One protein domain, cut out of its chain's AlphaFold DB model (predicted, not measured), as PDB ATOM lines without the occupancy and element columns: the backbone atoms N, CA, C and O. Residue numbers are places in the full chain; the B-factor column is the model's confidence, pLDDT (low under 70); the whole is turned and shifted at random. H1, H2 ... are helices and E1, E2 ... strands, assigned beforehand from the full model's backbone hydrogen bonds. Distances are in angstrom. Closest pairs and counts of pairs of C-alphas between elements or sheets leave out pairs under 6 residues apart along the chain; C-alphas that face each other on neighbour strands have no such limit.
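What this domain is: This is residues 3 to 97 of the 102 residues of the protein "Putative dNA processing Smf-like protein" of Rickettsia amblyommatis str. Darkwater (UniProt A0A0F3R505). A small head of three crossed helices, H4, H5 and H6, with the short strand E1 and the last printed residues folded back beside it, is joined by a long link, residues 31 to 43, and the short helix H3 to an arm that sticks out well away from the head. In the arm, residues 3 to 24, the short helices H1 and H2 follow one another in nearly the same direction and meet no other part. The printed part has 95 residues with six named helices and one named strand, in the order H1, H2, H3, H4, H5, H6, E1, and its class is mostly helix. The whole is loose, with a radius of gyration of the C-alphas of 16.5 A and spans of 43 by 39 by 25 A.

How they stand to each other: The longest helix, H6, residues 72 to 84, touches H4, residues 44 to 53, with its residues 74 to 78 alone; the closest C-alphas, of Arg 47 and Val 78, are 6.1 A apart, and the lines are about perpendicular at 79 degrees. H6 touches H5, residues 61 to 68, with its residues 72 to 75 alone; the closest C-alphas, of Gln 65 and Leu 72, are 6.5 A apart, and the lines are only just about perpendicular at 72 degrees. H4 and H5 touch at a steep tilt of 66 degrees, opposite ways, the closest C-alphas being those of Ala 49 and Ile 68 at 7.1 A. The closest C-alphas of H6 and E1, residues 88 to 90, are those of Leu 82 and Val 88 at 5.6 A. E1 pairs with no named strand, but its residues 89 to 90 pair antiparallel with residues 96 to 97. H1, residues 4 to 10, H2, residues 14 to 19, and H3, residues 26 to 30, touch no helix. Every O i to N i+4 pair is within hydrogen-bond range in H1, H2, H3, H5 and H6, and 5 of 6 are in H4.

Where its parts are: H6 is 18.2 A long, from C-alpha 72 at (12.976, -28.842, 15.144) to C-alpha 84 at (14.599, -33.154, -2.426). H4 measures 14.7 A, H5 10.6 A and H1 10.2 A. H1 begins at C-alpha 4 at (4.119, -17.056, -11.049), and E1 ends at C-alpha 90 at (6.080, -37.198, 3.469).

The domain as a whole: The two C-alphas farthest apart, of Lys 20 and Ala 56, are 44.0 A apart. Without residues 3 to 24, which stand free, the body spans 38 by 27 by 22 A. The link from H3 to H4 is long, with 13 residues. The printed part has no cut. The mean pLDDT of the printed part is 80.4, and residue 12 and residues 14 to 39 are under 70.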
ATOM      1  N   SER A   3      -0.411 -16.522 -12.827       88.75
ATOM      2  CA  SER A   3       1.003 -16.491 -13.195       88.75
ATOM      3  C   SER A   3       1.866 -16.625 -11.940       88.75
ATOM      4  O   SER A   3       1.465 -16.234 -10.846       88.75
ATOM      5  N   VAL A   4       3.096 -17.114 -12.105       75.19
ATOM      6  CA  VAL A   4       4.119 -17.056 -11.049       75.19
ATOM      7  C   VAL A   4       4.293 -15.616 -10.555       75.19
ATOM      8  O   VAL A   4       4.411 -15.391  -9.352       75.19
ATOM      9  N   ASP A   5       4.220 -14.644 -11.463       85.38
ATOM     10  CA  ASP A   5       4.327 -13.223 -11.126       85.38
ATOM     11  C   ASP A   5       3.149 -12.736 -10.269       85.38
ATOM     12  O   ASP A   5       3.349 -11.957  -9.337       85.38
ATOM     13  N   ASP A   6       1.937 -13.242 -10.525       84.94
ATOM     14  CA  ASP A   6       0.734 -12.891  -9.756       84.94
ATOM     15  C   ASP A   6       0.812 -13.449  -8.328       84.94
ATOM     16  O   ASP A   6       0.419 -12.787  -7.367       84.94
ATOM     17  N   ILE A   7       1.363 -14.657  -8.179       81.06
ATOM     18  CA  ILE A   7       1.574 -15.294  -6.875       81.06
ATOM     19  C   ILE A   7       2.615 -14.501  -6.076       81.06
ATOM     20  O   ILE A   7       2.377 -14.169  -4.916       81.06
ATOM     21  N   VAL A   8       3.747 -14.147  -6.694       80.62
ATOM     22  CA  VAL A   8       4.827 -13.399  -6.030       80.62
ATOM     23  C   VAL A   8       4.383 -11.987  -5.642       80.62
ATOM     24  O   VAL A   8       4.722 -11.526  -4.552       80.62
ATOM     25  N   ALA A   9       3.591 -11.315  -6.481       80.31
ATOM     26  CA  ALA A   9       3.090  -9.968  -6.206       80.31
ATOM     27  C   ALA A   9       2.150  -9.900  -4.988       80.31
ATOM     28  O   ALA A   9       2.063  -8.857  -4.341       80.31
ATOM     29  N   ASN A  10       1.467 -11.001  -4.666       78.06
ATOM     30  CA  ASN A  10       0.517 -11.077  -3.557       78.06
ATOM     31  C   ASN A  10       1.103 -11.702  -2.282       78.06
ATOM     32  O   ASN A  10       0.416 -11.749  -1.258       78.06
ATOM     33  N   LEU A  11       2.355 -12.173  -2.309       77.38
ATOM     34  CA  LEU A  11       3.003 -12.660  -1.099       77.38
ATOM     35  C   LEU A  11       3.233 -11.489  -0.130       77.38
ATOM     36  O   LEU A  11       3.827 -10.477  -0.517       77.38
ATOM     37  N   PRO A  12       2.803 -11.607   1.140       69.94
ATOM     38  CA  PRO A  12       3.107 -10.597   2.138       69.94
ATOM     39  C   PRO A  12       4.625 -10.472   2.272       69.94
ATOM     40  O   PRO A  12       5.329 -11.451   2.530       69.94
ATOM     41  N   GLN A  13       5.136  -9.257   2.082       70.56
ATOM     42  CA  GLN A  13       6.560  -8.980   2.219       70.56
ATOM     43  C   GLN A  13       6.964  -9.217   3.675       70.56
ATOM     44  O   GLN A  13       6.454  -8.555   4.581       70.56
ATOM     45  N   TYR A  14       7.874 -10.164   3.901       63.94
ATOM     46  CA  TYR A  14       8.291 -10.593   5.241       63.94
ATOM     47  C   TYR A  14       8.709  -9.413   6.130       63.94
ATOM     48  O   TYR A  14       8.331  -9.343   7.296       63.94
ATOM     49  N   GLU A  15       9.423  -8.434   5.570       63.22
ATOM     50  CA  GLU A  15       9.816  -7.231   6.305       63.22
ATOM     51  C   GLU A  15       8.633  -6.340   6.699       63.22
ATOM     52  O   GLU A  15       8.656  -5.740   7.770       63.22
ATOM     53  N   GLU A  16       7.603  -6.217   5.858       67.75
ATOM     54  CA  GLU A  16       6.400  -5.447   6.197       67.75
ATOM     55  C   GLU A  16       5.523  -6.175   7.214       67.75
ATOM     56  O   GLU A  16       4.918  -5.532   8.074       67.75
ATOM     57  N   PHE A  17       5.485  -7.504   7.140       64.44
ATOM     58  CA  PHE A  17       4.830  -8.357   8.125       64.44
ATOM     59  C   PHE A  17       5.495  -8.214   9.501       64.44
ATOM     60  O   PHE A  17       4.812  -7.940  10.484       64.44
ATOM     61  N   MET A  18       6.830  -8.261   9.554       62.88
ATOM     62  CA  MET A  18       7.604  -8.098  10.790       62.88
ATOM     63  C   MET A  18       7.573  -6.675  11.371       62.88
ATOM     64  O   MET A  18       7.807  -6.500  12.560       62.88
ATOM     65  N   LYS A  19       7.284  -5.646  10.564       66.38
ATOM     66  CA  LYS A  19       7.131  -4.256  11.043       66.38
ATOM     67  C   LYS A  19       5.779  -3.981  11.705       66.38
ATOM     68  O   LYS A  19       5.646  -2.964  12.377       66.38
ATOM     69  N   LYS A  20       4.767  -4.818  11.457       63.00
ATOM     70  CA  LYS A  20       3.397  -4.645  11.972       63.00
ATOM     71  C   LYS A  20       3.125  -5.429  13.249       63.00
ATOM     72  O   LYS A  20       2.037  -5.299  13.804       63.00
ATOM     73  N   ASP A  21       4.075  -6.245  13.678       54.53
ATOM     74  CA  ASP A  21       3.862  -7.198  14.742       54.53
ATOM     75  C   ASP A  21       4.861  -7.008  15.888       54.53
ATOM     76  O   ASP A  21       6.030  -7.377  15.806       54.53
ATOM     77  N   ASP A  22       4.365  -6.441  16.985       57.53
ATOM     78  CA  ASP A  22       5.141  -6.199  18.204       57.53
ATOM     79  C   ASP A  22       5.094  -7.403  19.177       57.53
ATOM     80  O   ASP A  22       5.624  -7.314  20.296       57.53
ATOM     81  N   GLY A  23       4.427  -8.511  18.797       54.03
ATOM     82  CA  GLY A  23       3.994  -9.542  19.748       54.03
ATOM     83  C   GLY A  23       3.856 -10.993  19.262       54.03
ATOM     84  O   GLY A  23       4.072 -11.883  20.079       54.03
ATOM     85  N   LEU A  24       3.553 -11.291  17.994       58.69
ATOM     86  CA  LEU A  24       3.261 -12.667  17.534       58.69
ATOM     87  C   LEU A  24       4.470 -13.603  17.658       58.69
ATOM     88  O   LEU A  24       4.307 -14.792  17.922       58.69
ATOM     89  N   PHE A  25       5.685 -13.073  17.497       54.03
ATOM     90  CA  PHE A  25       6.928 -13.843  17.647       54.03
ATOM     91  C   PHE A  25       7.636 -13.633  18.985       54.03
ATOM     92  O   PHE A  25       8.664 -14.267  19.230       54.03
ATOM     93  N   LYS A  26       7.114 -12.770  19.864       54.56
ATOM     94  CA  LYS A  26       7.734 -12.509  21.169       54.56
ATOM     95  C   LYS A  26       7.761 -13.762  22.028       54.56
ATOM     96  O   LYS A  26       8.804 -14.066  22.592       54.56
ATOM     97  N   ASP A  27       6.686 -14.539  22.004       50.28
ATOM     98  CA  ASP A  27       6.593 -15.800  22.740       50.28
ATOM     99  C   ASP A  27       7.634 -16.824  22.244       50.28
ATOM    100  O   ASP A  27       8.222 -17.556  23.036       50.28
ATOM    101  N   PHE A  28       7.957 -16.822  20.943       51.88
ATOM    102  CA  PHE A  28       8.998 -17.679  20.353       51.88
ATOM    103  C   PHE A  28      10.429 -17.212  20.680       51.88
ATOM    104  O   PHE A  28      11.351 -18.030  20.743       51.88
ATOM    105  N   VAL A  29      10.616 -15.907  20.901       51.25
ATOM    106  CA  VAL A  29      11.887 -15.304  21.333       51.25
ATOM    107  C   VAL A  29      12.096 -15.481  22.844       51.25
ATOM    108  O   VAL A  29      13.202 -15.815  23.266       51.25
ATOM    109  N   GLU A  30      11.048 -15.320  23.657       49.75
ATOM    110  CA  GLU A  30      11.074 -15.493  25.119       49.75
ATOM    111  C   GLU A  30      11.191 -16.966  25.541       49.75
ATOM    112  O   GLU A  30      11.800 -17.259  26.568       49.75
ATOM    113  N   LEU A  31      10.726 -17.907  24.712       49.28
ATOM    114  CA  LEU A  31      10.989 -19.343  24.878       49.28
ATOM    115  C   LEU A  31      12.453 -19.737  24.603       49.28
ATOM    116  O   LEU A  31      12.816 -20.892  24.817       49.28
ATOM    117  N   GLY A  32      13.307 -18.823  24.124       46.75
ATOM    118  CA  GLY A  32      14.725 -19.091  23.854       46.75
ATOM    119  C   GLY A  32      14.986 -20.097  22.725       46.75
ATOM    120  O   GLY A  32      16.127 -20.519  22.534       46.75
ATOM    121  N   THR A  33      13.959 -20.493  21.968       48.78
ATOM    122  CA  THR A  33      14.025 -21.609  21.013       48.78
ATOM    123  C   THR A  33      14.149 -21.187  19.554       48.78
ATOM    124  O   THR A  33      14.490 -22.029  18.725       48.78
ATOM    125  N   VAL A  34      13.937 -19.912  19.203       46.50
ATOM    126  CA  VAL A  34      14.087 -19.471  17.807       46.50
ATOM    127  C   VAL A  34      14.738 -18.093  17.713       46.50
ATOM    128  O   VAL A  34      14.092 -17.052  17.651       46.50
ATOM    129  N   ASN A  35      16.067 -18.086  17.640       48.44
ATOM    130  CA  ASN A  35      16.799 -16.940  17.118       48.44
ATOM    131  C   ASN A  35      16.699 -17.017  15.585       48.44
ATOM    132  O   ASN A  35      17.541 -17.626  14.926       48.44
ATOM    133  N   THR A  36      15.641 -16.447  15.003       49.69
ATOM    134  CA  THR A  36      15.336 -16.485  13.554       49.69
ATOM    135  C   THR A  36      16.432 -15.891  12.655       49.69
ATOM    136  O   THR A  36      16.317 -15.929  11.435       49.69
ATOM    137  N   ARG A  37      17.525 -15.370  13.230       48.19
ATOM    138  CA  ARG A  37      18.704 -14.877  12.505       48.19
ATOM    139  C   ARG A  37      19.769 -15.940  12.221       48.19
ATOM    140  O   ARG A  37      20.650 -15.671  11.415       48.19
ATOM    141  N   TYR A  38      19.705 -17.119  12.842       50.94
ATOM    142  CA  TYR A  38      20.694 -18.183  12.640       50.94
ATOM    143  C   TYR A  38      20.046 -19.561  12.796       50.94
ATOM    144  O   TYR A  38      20.237 -20.236  13.808       50.94
ATOM    145  N   VAL A  39      19.301 -20.016  11.785       60.22
ATOM    146  CA  VAL A  39      19.128 -21.466  11.625       60.22
ATOM    147  C   VAL A  39      20.506 -21.991  11.234       60.22
ATOM    148  O   VAL A  39      20.964 -21.789  10.114       60.22
ATOM    149  N   LYS A  40      21.229 -22.535  12.215       76.62
ATOM    150  CA  LYS A  40      22.530 -23.166  12.001       76.62
ATOM    151  C   LYS A  40      22.356 -24.242  10.925       76.62
ATOM    152  O   LYS A  40      21.490 -25.098  11.062       76.62
ATOM    153  N   GLU A  41      23.195 -24.206   9.898       84.19
ATOM    154  CA  GLU A  41      23.299 -25.282   8.912       84.19
ATOM    155  C   GLU A  41      23.507 -26.630   9.635       84.19
ATOM    156  O   GLU A  41      24.408 -26.717  10.487       84.19
ATOM    157  N   PRO A  42      22.713 -27.678   9.340       89.94
ATOM    158  CA  PRO A  42      22.923 -28.988   9.937       89.94
ATOM    159  C   PRO A  42      24.359 -29.463   9.701       89.94
ATOM    160  O   PRO A  42      24.932 -29.320   8.625       89.94
ATOM    161  N   SER A  43      24.983 -30.038  10.715       92.69
ATOM    162  CA  SER A  43      26.278 -30.698  10.596       92.69
ATOM    163  C   SER A  43      26.117 -32.093   9.997       92.69
ATOM    164  O   SER A  43      25.044 -32.694  10.045       92.69
ATOM    165  N   GLN A  44      27.210 -32.668   9.488       93.56
ATOM    166  CA  GLN A  44      27.194 -34.054   9.010       93.56
ATOM    167  C   GLN A  44      26.750 -35.040  10.104       93.56
ATOM    168  O   GLN A  44      26.038 -35.993   9.812       93.56
ATOM    169  N   LYS A  45      27.124 -34.789  11.367       94.19
ATOM    170  CA  LYS A  45      26.710 -35.617  12.507       94.19
ATOM    171  C   LYS A  45      25.195 -35.568  12.724       94.19
ATOM    172  O   LYS A  45      24.590 -36.610  12.939       94.19
ATOM    173  N   GLU A  46      24.595 -34.379  12.655       93.88
ATOM    174  CA  GLU A  46      23.141 -34.195  12.793       93.88
ATOM    175  C   GLU A  46      22.387 -34.876  11.638       93.88
ATOM    176  O   GLU A  46      21.407 -35.575  11.882       93.88
ATOM    177  N   ARG A  47      22.898 -34.774  10.401       96.50
ATOM    178  CA  ARG A  47      22.346 -35.498   9.241       96.50
ATOM    179  C   ARG A  47      22.375 -37.010   9.429       96.50
ATOM    180  O   ARG A  47      21.361 -37.670   9.227       96.50
ATOM    181  N   THR A  48      23.529 -37.551   9.820       95.69
ATOM    182  CA  THR A  48      23.689 -38.991  10.047       95.69
ATOM    183  C   THR A  48      22.758 -39.480  11.157       95.69
ATOM    184  O   THR A  48      22.070 -40.472  10.950       95.69
ATOM    185  N   ALA A  49      22.663 -38.757  12.277       95.50
ATOM    186  CA  ALA A  49      21.798 -39.141  13.393       95.50
ATOM    187  C   ALA A  49      20.311 -39.203  13.002       95.50
ATOM    188  O   ALA A  49      19.608 -40.132  13.387       95.50
ATOM    189  N   ILE A  50      19.834 -38.242  12.203       95.19
ATOM    190  CA  ILE A  50      18.457 -38.264  11.687       95.19
ATOM    191  C   ILE A  50      18.260 -39.449  10.743       95.19
ATOM    192  O   ILE A  50      17.281 -40.179  10.877       95.19
ATOM    193  N   LEU A  51      19.193 -39.677   9.816       94.56
ATOM    194  CA  LEU A  51      19.085 -40.767   8.849       94.56
ATOM    195  C   LEU A  51      19.069 -42.153   9.518       94.56
ATOM    196  O   LEU A  51      18.345 -43.029   9.057       94.56
ATOM    197  N   GLU A  52      19.826 -42.343  10.601       94.50
ATOM    198  CA  GLU A  52      19.888 -43.602  11.359       94.50
ATOM    199  C   GLU A  52      18.570 -43.969  12.062       94.50
ATOM    200  O   GLU A  52      18.326 -45.151  12.307       94.50
ATOM    201  N   LEU A  53      17.708 -42.992  12.361       94.50
ATOM    202  CA  LEU A  53      16.396 -43.232  12.978       94.50
ATOM    203  C   LEU A  53      15.259 -43.405  11.975       94.50
ATOM    204  O   LEU A  53      14.184 -43.891  12.331       94.50
ATOM    205  N   LEU A  54      15.466 -42.998  10.725       94.75
ATOM    206  CA  LEU A  54      14.454 -43.153   9.694       94.75
ATOM    207  C   LEU A  54      14.382 -44.610   9.226       94.75
ATOM    208  O   LEU A  54      15.378 -45.321   9.115       94.75
ATOM    209  N   SER A  55      13.168 -45.058   8.916       94.50
ATOM    210  CA  SER A  55      12.904 -46.403   8.403       94.50
ATOM    211  C   SER A  55      11.760 -46.380   7.387       94.50
ATOM    212  O   SER A  55      11.210 -45.322   7.082       94.50
ATOM    213  N   ALA A  56      11.370 -47.547   6.867       93.81
ATOM    214  CA  ALA A  56      10.158 -47.684   6.046       93.81
ATOM    215  C   ALA A  56       8.877 -47.367   6.831       93.81
ATOM    216  O   ALA A  56       7.848 -47.066   6.228       93.81
ATOM    217  N   VAL A  57       8.918 -47.470   8.161       94.31
ATOM    218  CA  VAL A  57       7.774 -47.173   9.020       94.31
ATOM    219  C   VAL A  57       7.670 -45.654   9.183       94.31
ATOM    220  O   VAL A  57       8.650 -45.038   9.606       94.31
ATOM    221  N   PRO A  58       6.513 -45.041   8.870       95.56
ATOM    222  CA  PRO A  58       6.329 -43.606   9.037       95.56
ATOM    223  C   PRO A  58       6.480 -43.170  10.498       95.56
ATOM    224  O   PRO A  58       5.824 -43.726  11.381       95.56
ATOM    225  N   ILE A  59       7.302 -42.149  10.733       95.19
ATOM    226  CA  ILE A  59       7.540 -41.520  12.039       95.19
ATOM    227  C   ILE A  59       7.138 -40.042  11.988       95.19
ATOM    228  O   ILE A  59       7.302 -39.390  10.957       95.19
ATOM    229  N   ASP A  60       6.576 -39.516  13.075       93.75
ATOM    230  CA  ASP A  60       6.274 -38.087  13.198       93.75
ATOM    231  C   ASP A  60       7.489 -37.276  13.689       93.75
ATOM    232  O   ASP A  60       8.480 -37.810  14.203       93.75
ATOM    233  N   PHE A  61       7.434 -35.960  13.483       90.00
ATOM    234  CA  PHE A  61       8.524 -35.053  13.846       90.00
ATOM    235  C   PHE A  61       8.699 -34.939  15.363       90.00
ATOM    236  O   PHE A  61       9.831 -34.782  15.825       90.00
ATOM    237  N   GLU A  62       7.620 -35.033  16.148       89.00
ATOM    238  CA  GLU A  62       7.696 -34.996  17.608       89.00
ATOM    239  C   GLU A  62       8.476 -36.192  18.172       89.00
ATOM    240  O   GLU A  62       9.252 -36.030  19.115       89.00
ATOM    241  N   CYS A  63       8.302 -37.387  17.603       91.25
ATOM    242  CA  CYS A  63       9.056 -38.580  17.978       91.25
ATOM    243  C   CYS A  63      10.529 -38.442  17.585       91.25
ATOM    244  O   CYS A  63      11.394 -38.661  18.428       91.25
ATOM    245  N   LEU A  64      10.833 -37.990  16.361       91.31
ATOM    246  CA  LEU A  64      12.218 -37.711  15.948       91.31
ATOM    247  C   LEU A  64      12.900 -36.694  16.874       91.31
ATOM    248  O   LEU A  64      14.056 -36.874  17.254       91.31
ATOM    249  N   GLN A  65      12.187 -35.639  17.269       90.56
ATOM    250  CA  GLN A  65      12.721 -34.632  18.178       90.56
ATOM    251  C   GLN A  65      13.055 -35.215  19.554       90.56
ATOM    252  O   GLN A  65      14.107 -34.893  20.108       90.56
ATOM    253  N   LYS A  66      12.179 -36.065  20.099       90.94
ATOM    254  CA  LYS A  66      12.386 -36.705  21.405       90.94
ATOM    255  C   LYS A  66      13.584 -37.650  21.415       90.94
ATOM    256  O   LYS A  66      14.277 -37.698  22.422       90.94
ATOM    257  N   GLU A  67      13.828 -38.369  20.322       92.44
ATOM    258  CA  GLU A  67      14.912 -39.359  20.247       92.44
ATOM    259  C   GLU A  67      16.298 -38.725  20.022       92.44
ATOM    260  O   GLU A  67      17.289 -39.209  20.561       92.44
ATOM    261  N   ILE A  68      16.396 -37.644  19.237       90.25
ATOM    262  CA  ILE A  68      17.699 -37.047  18.853       90.25
ATOM    263  C   ILE A  68      18.037 -35.807  19.688       90.25
ATOM    264  O   ILE A  68      19.164 -35.316  19.641       90.25
ATOM    265  N   GLU A  69      17.062 -35.262  20.418       90.62
ATOM    266  CA  GLU A  69      17.194 -34.018  21.189       90.62
ATOM    267  C   GLU A  69      17.692 -32.830  20.337       90.62
ATOM    268  O   GLU A  69      18.320 -31.891  20.832       90.62
ATOM    269  N   LEU A  70      17.409 -32.848  19.026       86.38
ATOM    270  CA  LEU A  70      17.754 -31.756  18.116       86.38
ATOM    271  C   LEU A  70      16.640 -30.709  18.041       86.38
ATOM    272  O   LEU A  70      15.456 -31.041  18.128       86.38
ATOM    273  N   PRO A  71      16.983 -29.432  17.797       86.19
ATOM    274  CA  PRO A  71      15.984 -28.415  17.499       86.19
ATOM    275  C   PRO A  71      15.181 -28.788  16.249       86.19
ATOM    276  O   PRO A  71      15.762 -29.151  15.224       86.19
ATOM    277  N   LEU A  72      13.856 -28.606  16.295       86.12
ATOM    278  CA  LEU A  72      12.976 -28.842  15.144       86.12
ATOM    279  C   LEU A  72      13.475 -28.185  13.846       86.12
ATOM    280  O   LEU A  72      13.435 -28.866  12.828       86.12
ATOM    281  N   PRO A  73      14.005 -26.941  13.828       84.25
ATOM    282  CA  PRO A  73      14.539 -26.357  12.596       84.25
ATOM    283  C   PRO A  73      15.642 -27.192  11.929       84.25
ATOM    284  O   PRO A  73      15.668 -27.288  10.705       84.25
ATOM    285  N   ILE A  74      16.519 -27.836  12.710       87.38
ATOM    286  CA  ILE A  74      17.563 -28.729  12.179       87.38
ATOM    287  C   ILE A  74      16.922 -29.978  11.580       87.38
ATOM    288  O   ILE A  74      17.253 -30.352  10.458       87.38
ATOM    289  N   ILE A  75      15.968 -30.579  12.296       91.88
ATOM    290  CA  ILE A  75      15.250 -31.773  11.837       91.88
ATOM    291  C   ILE A  75      14.512 -31.471  10.531       91.88
ATOM    292  O   ILE A  75      14.737 -32.150   9.537       91.88
ATOM    293  N   TYR A  76      13.708 -30.406  10.491       91.06
ATOM    294  CA  TYR A  76      12.993 -29.978   9.287       91.06
ATOM    295  C   TYR A  76      13.926 -29.719   8.104       91.06
ATOM    296  O   TYR A  76      13.611 -30.141   6.994       91.06
ATOM    297  N   THR A  77      15.069 -29.068   8.334       91.44
ATOM    298  CA  THR A  77      16.043 -28.790   7.268       91.44
ATOM    299  C   THR A  77      16.605 -30.086   6.685       91.44
ATOM    300  O   THR A  77      16.585 -30.265   5.473       91.44
ATOM    301  N   VAL A  78      17.027 -31.032   7.529       93.62
ATOM    302  CA  VAL A  78      17.557 -32.323   7.057       93.62
ATOM    303  C   VAL A  78      16.483 -33.155   6.357       93.62
ATOM    304  O   VAL A  78      16.753 -33.755   5.321       93.62
ATOM    305  N   ILE A  79      15.252 -33.186   6.872       94.38
ATOM    306  CA  ILE A  79      14.155 -33.896   6.202       94.38
ATOM    307  C   ILE A  79      13.873 -33.287   4.827       94.38
ATOM    308  O   ILE A  79      13.749 -34.036   3.862       94.38
ATOM    309  N   LEU A  80      13.853 -31.957   4.708       92.62
ATOM    310  CA  LEU A  80      13.693 -31.278   3.423       92.62
ATOM    311  C   LEU A  80      14.812 -31.652   2.433       92.62
ATOM    312  O   LEU A  80      14.531 -31.940   1.272       92.62
ATOM    313  N   GLU A  81      16.073 -31.709   2.874       94.00
ATOM    314  CA  GLU A  81      17.193 -32.173   2.037       94.00
ATOM    315  C   GLU A  81      16.972 -33.608   1.524       94.00
ATOM    316  O   GLU A  81      17.195 -33.914   0.348       94.00
ATOM    317  N   LEU A  82      16.502 -34.503   2.395       94.38
ATOM    318  CA  LEU A  82      16.230 -35.895   2.042       94.38
ATOM    319  C   LEU A  82      15.020 -36.032   1.103       94.38
ATOM    320  O   LEU A  82      15.036 -36.891   0.221       94.38
ATOM    321  N   GLU A  83      13.995 -35.190   1.250       93.31
ATOM    322  CA  GLU A  83      12.829 -35.140   0.354       93.31
ATOM    323  C   GLU A  83      13.246 -34.701  -1.052       93.31
ATOM    324  O   GLU A  83      12.875 -35.334  -2.040       93.31
ATOM    325  N   LEU A  84      14.089 -33.667  -1.150       92.38
ATOM    326  CA  LEU A  84      14.599 -33.154  -2.426       92.38
ATOM    327  C   LEU A  84      15.465 -34.172  -3.180       92.38
ATOM    328  O   LEU A  84      15.522 -34.144  -4.408       92.38
ATOM    329  N   THR A  85      16.120 -35.088  -2.462       93.25
ATOM    330  CA  THR A  85      16.885 -36.196  -3.063       93.25
ATOM    331  C   THR A  85      16.042 -37.447  -3.323       93.25
ATOM    332  O   THR A  85      16.553 -38.418  -3.878       93.25
ATOM    333  N   GLY A  86      14.762 -37.444  -2.935       91.75
ATOM    334  CA  GLY A  86      13.868 -38.599  -3.041       91.75
ATOM    335  C   GLY A  86      14.213 -39.746  -2.085       91.75
ATOM    336  O   GLY A  86      13.744 -40.865  -2.281       91.75
ATOM    337  N   THR A  87      15.039 -39.490  -1.064       94.75
ATOM    338  CA  THR A  87      15.448 -40.492  -0.066       94.75
ATOM    339  C   THR A  87      14.325 -40.784   0.928       94.75
ATOM    340  O   THR A  87      14.172 -41.917   1.390       94.75
ATOM    341  N   VAL A  88      13.523 -39.769   1.255       95.50
ATOM    342  CA  VAL A  88      12.347 -39.888   2.125       95.50
ATOM    343  C   VAL A  88      11.106 -39.363   1.417       95.50
ATOM    344  O   VAL A  88      11.200 -38.598   0.458       95.50
ATOM    345  N   MET A  89       9.940 -39.753   1.918       94.50
ATOM    346  CA  MET A  89       8.660 -39.196   1.496       94.50
ATOM    347  C   MET A  89       7.832 -38.756   2.698       94.50
ATOM    348  O   MET A  89       7.876 -39.384   3.761       94.50
ATOM    349  N   ARG A  90       7.048 -37.696   2.495       93.88
ATOM    350  CA  ARG A  90       6.080 -37.198   3.469       93.88
ATOM    351  C   ARG A  90       4.701 -37.781   3.214       93.88
ATOM    352  O   ARG A  90       4.235 -37.835   2.077       93.88
ATOM    353  N   HIS A  91       4.044 -38.180   4.292       92.31
ATOM    354  CA  HIS A  91       2.691 -38.723   4.293       92.31
ATOM    355  C   HIS A  91       1.664 -37.624   4.590       92.31
ATOM    356  O   HIS A  91       2.002 -36.544   5.075       92.31
ATOM    357  N   ALA A  92       0.385 -37.896   4.312       84.38
ATOM    358  CA  ALA A  92      -0.702 -36.924   4.483       84.38
ATOM    359  C   ALA A  92      -0.920 -36.471   5.945       84.38
ATOM    360  O   ALA A  92      -1.526 -35.428   6.173       84.38
ATOM    361  N   ASP A  93      -0.414 -37.225   6.924       88.19
ATOM    362  CA  ASP A  93      -0.437 -36.910   8.358       88.19
ATOM    363  C   ASP A  93       0.871 -36.269   8.859       88.19
ATOM    364  O   ASP A  93       1.142 -36.267  10.056       88.19
ATOM    365  N   ASN A  94       1.684 -35.721   7.946       85.50
ATOM    366  CA  ASN A  94       2.986 -35.105   8.222       85.50
ATOM    367  C   ASN A  94       4.029 -36.065   8.831       85.50
ATOM    368  O   ASN A  94       5.043 -35.617   9.366       85.50
ATOM    369  N   LYS A  95       3.825 -37.382   8.715       94.19
ATOM    370  CA  LYS A  95       4.869 -38.370   9.004       94.19
ATOM    371  C   LYS A  95       5.854 -38.493   7.852       94.19
ATOM    372  O   LYS A  95       5.543 -38.150   6.711       94.19
ATOM    373  N   ILE A  96       7.028 -39.039   8.145       95.50
ATOM    374  CA  ILE A  96       8.115 -39.247   7.190       95.50
ATOM    375  C   ILE A  96       8.541 -40.711   7.219       95.50
ATOM    376  O   ILE A  96       8.626 -41.312   8.286       95.50
ATOM    377  N   SER A  97       8.857 -41.282   6.060       96.25
ATOM    378  CA  SER A  97       9.515 -42.590   5.963       96.25
ATOM    379  C   SER A  97      10.588 -42.587   4.879       96.25
ATOM    380  O   SER A  97      10.504 -41.817   3.920       96.25
TER     381      SER A  97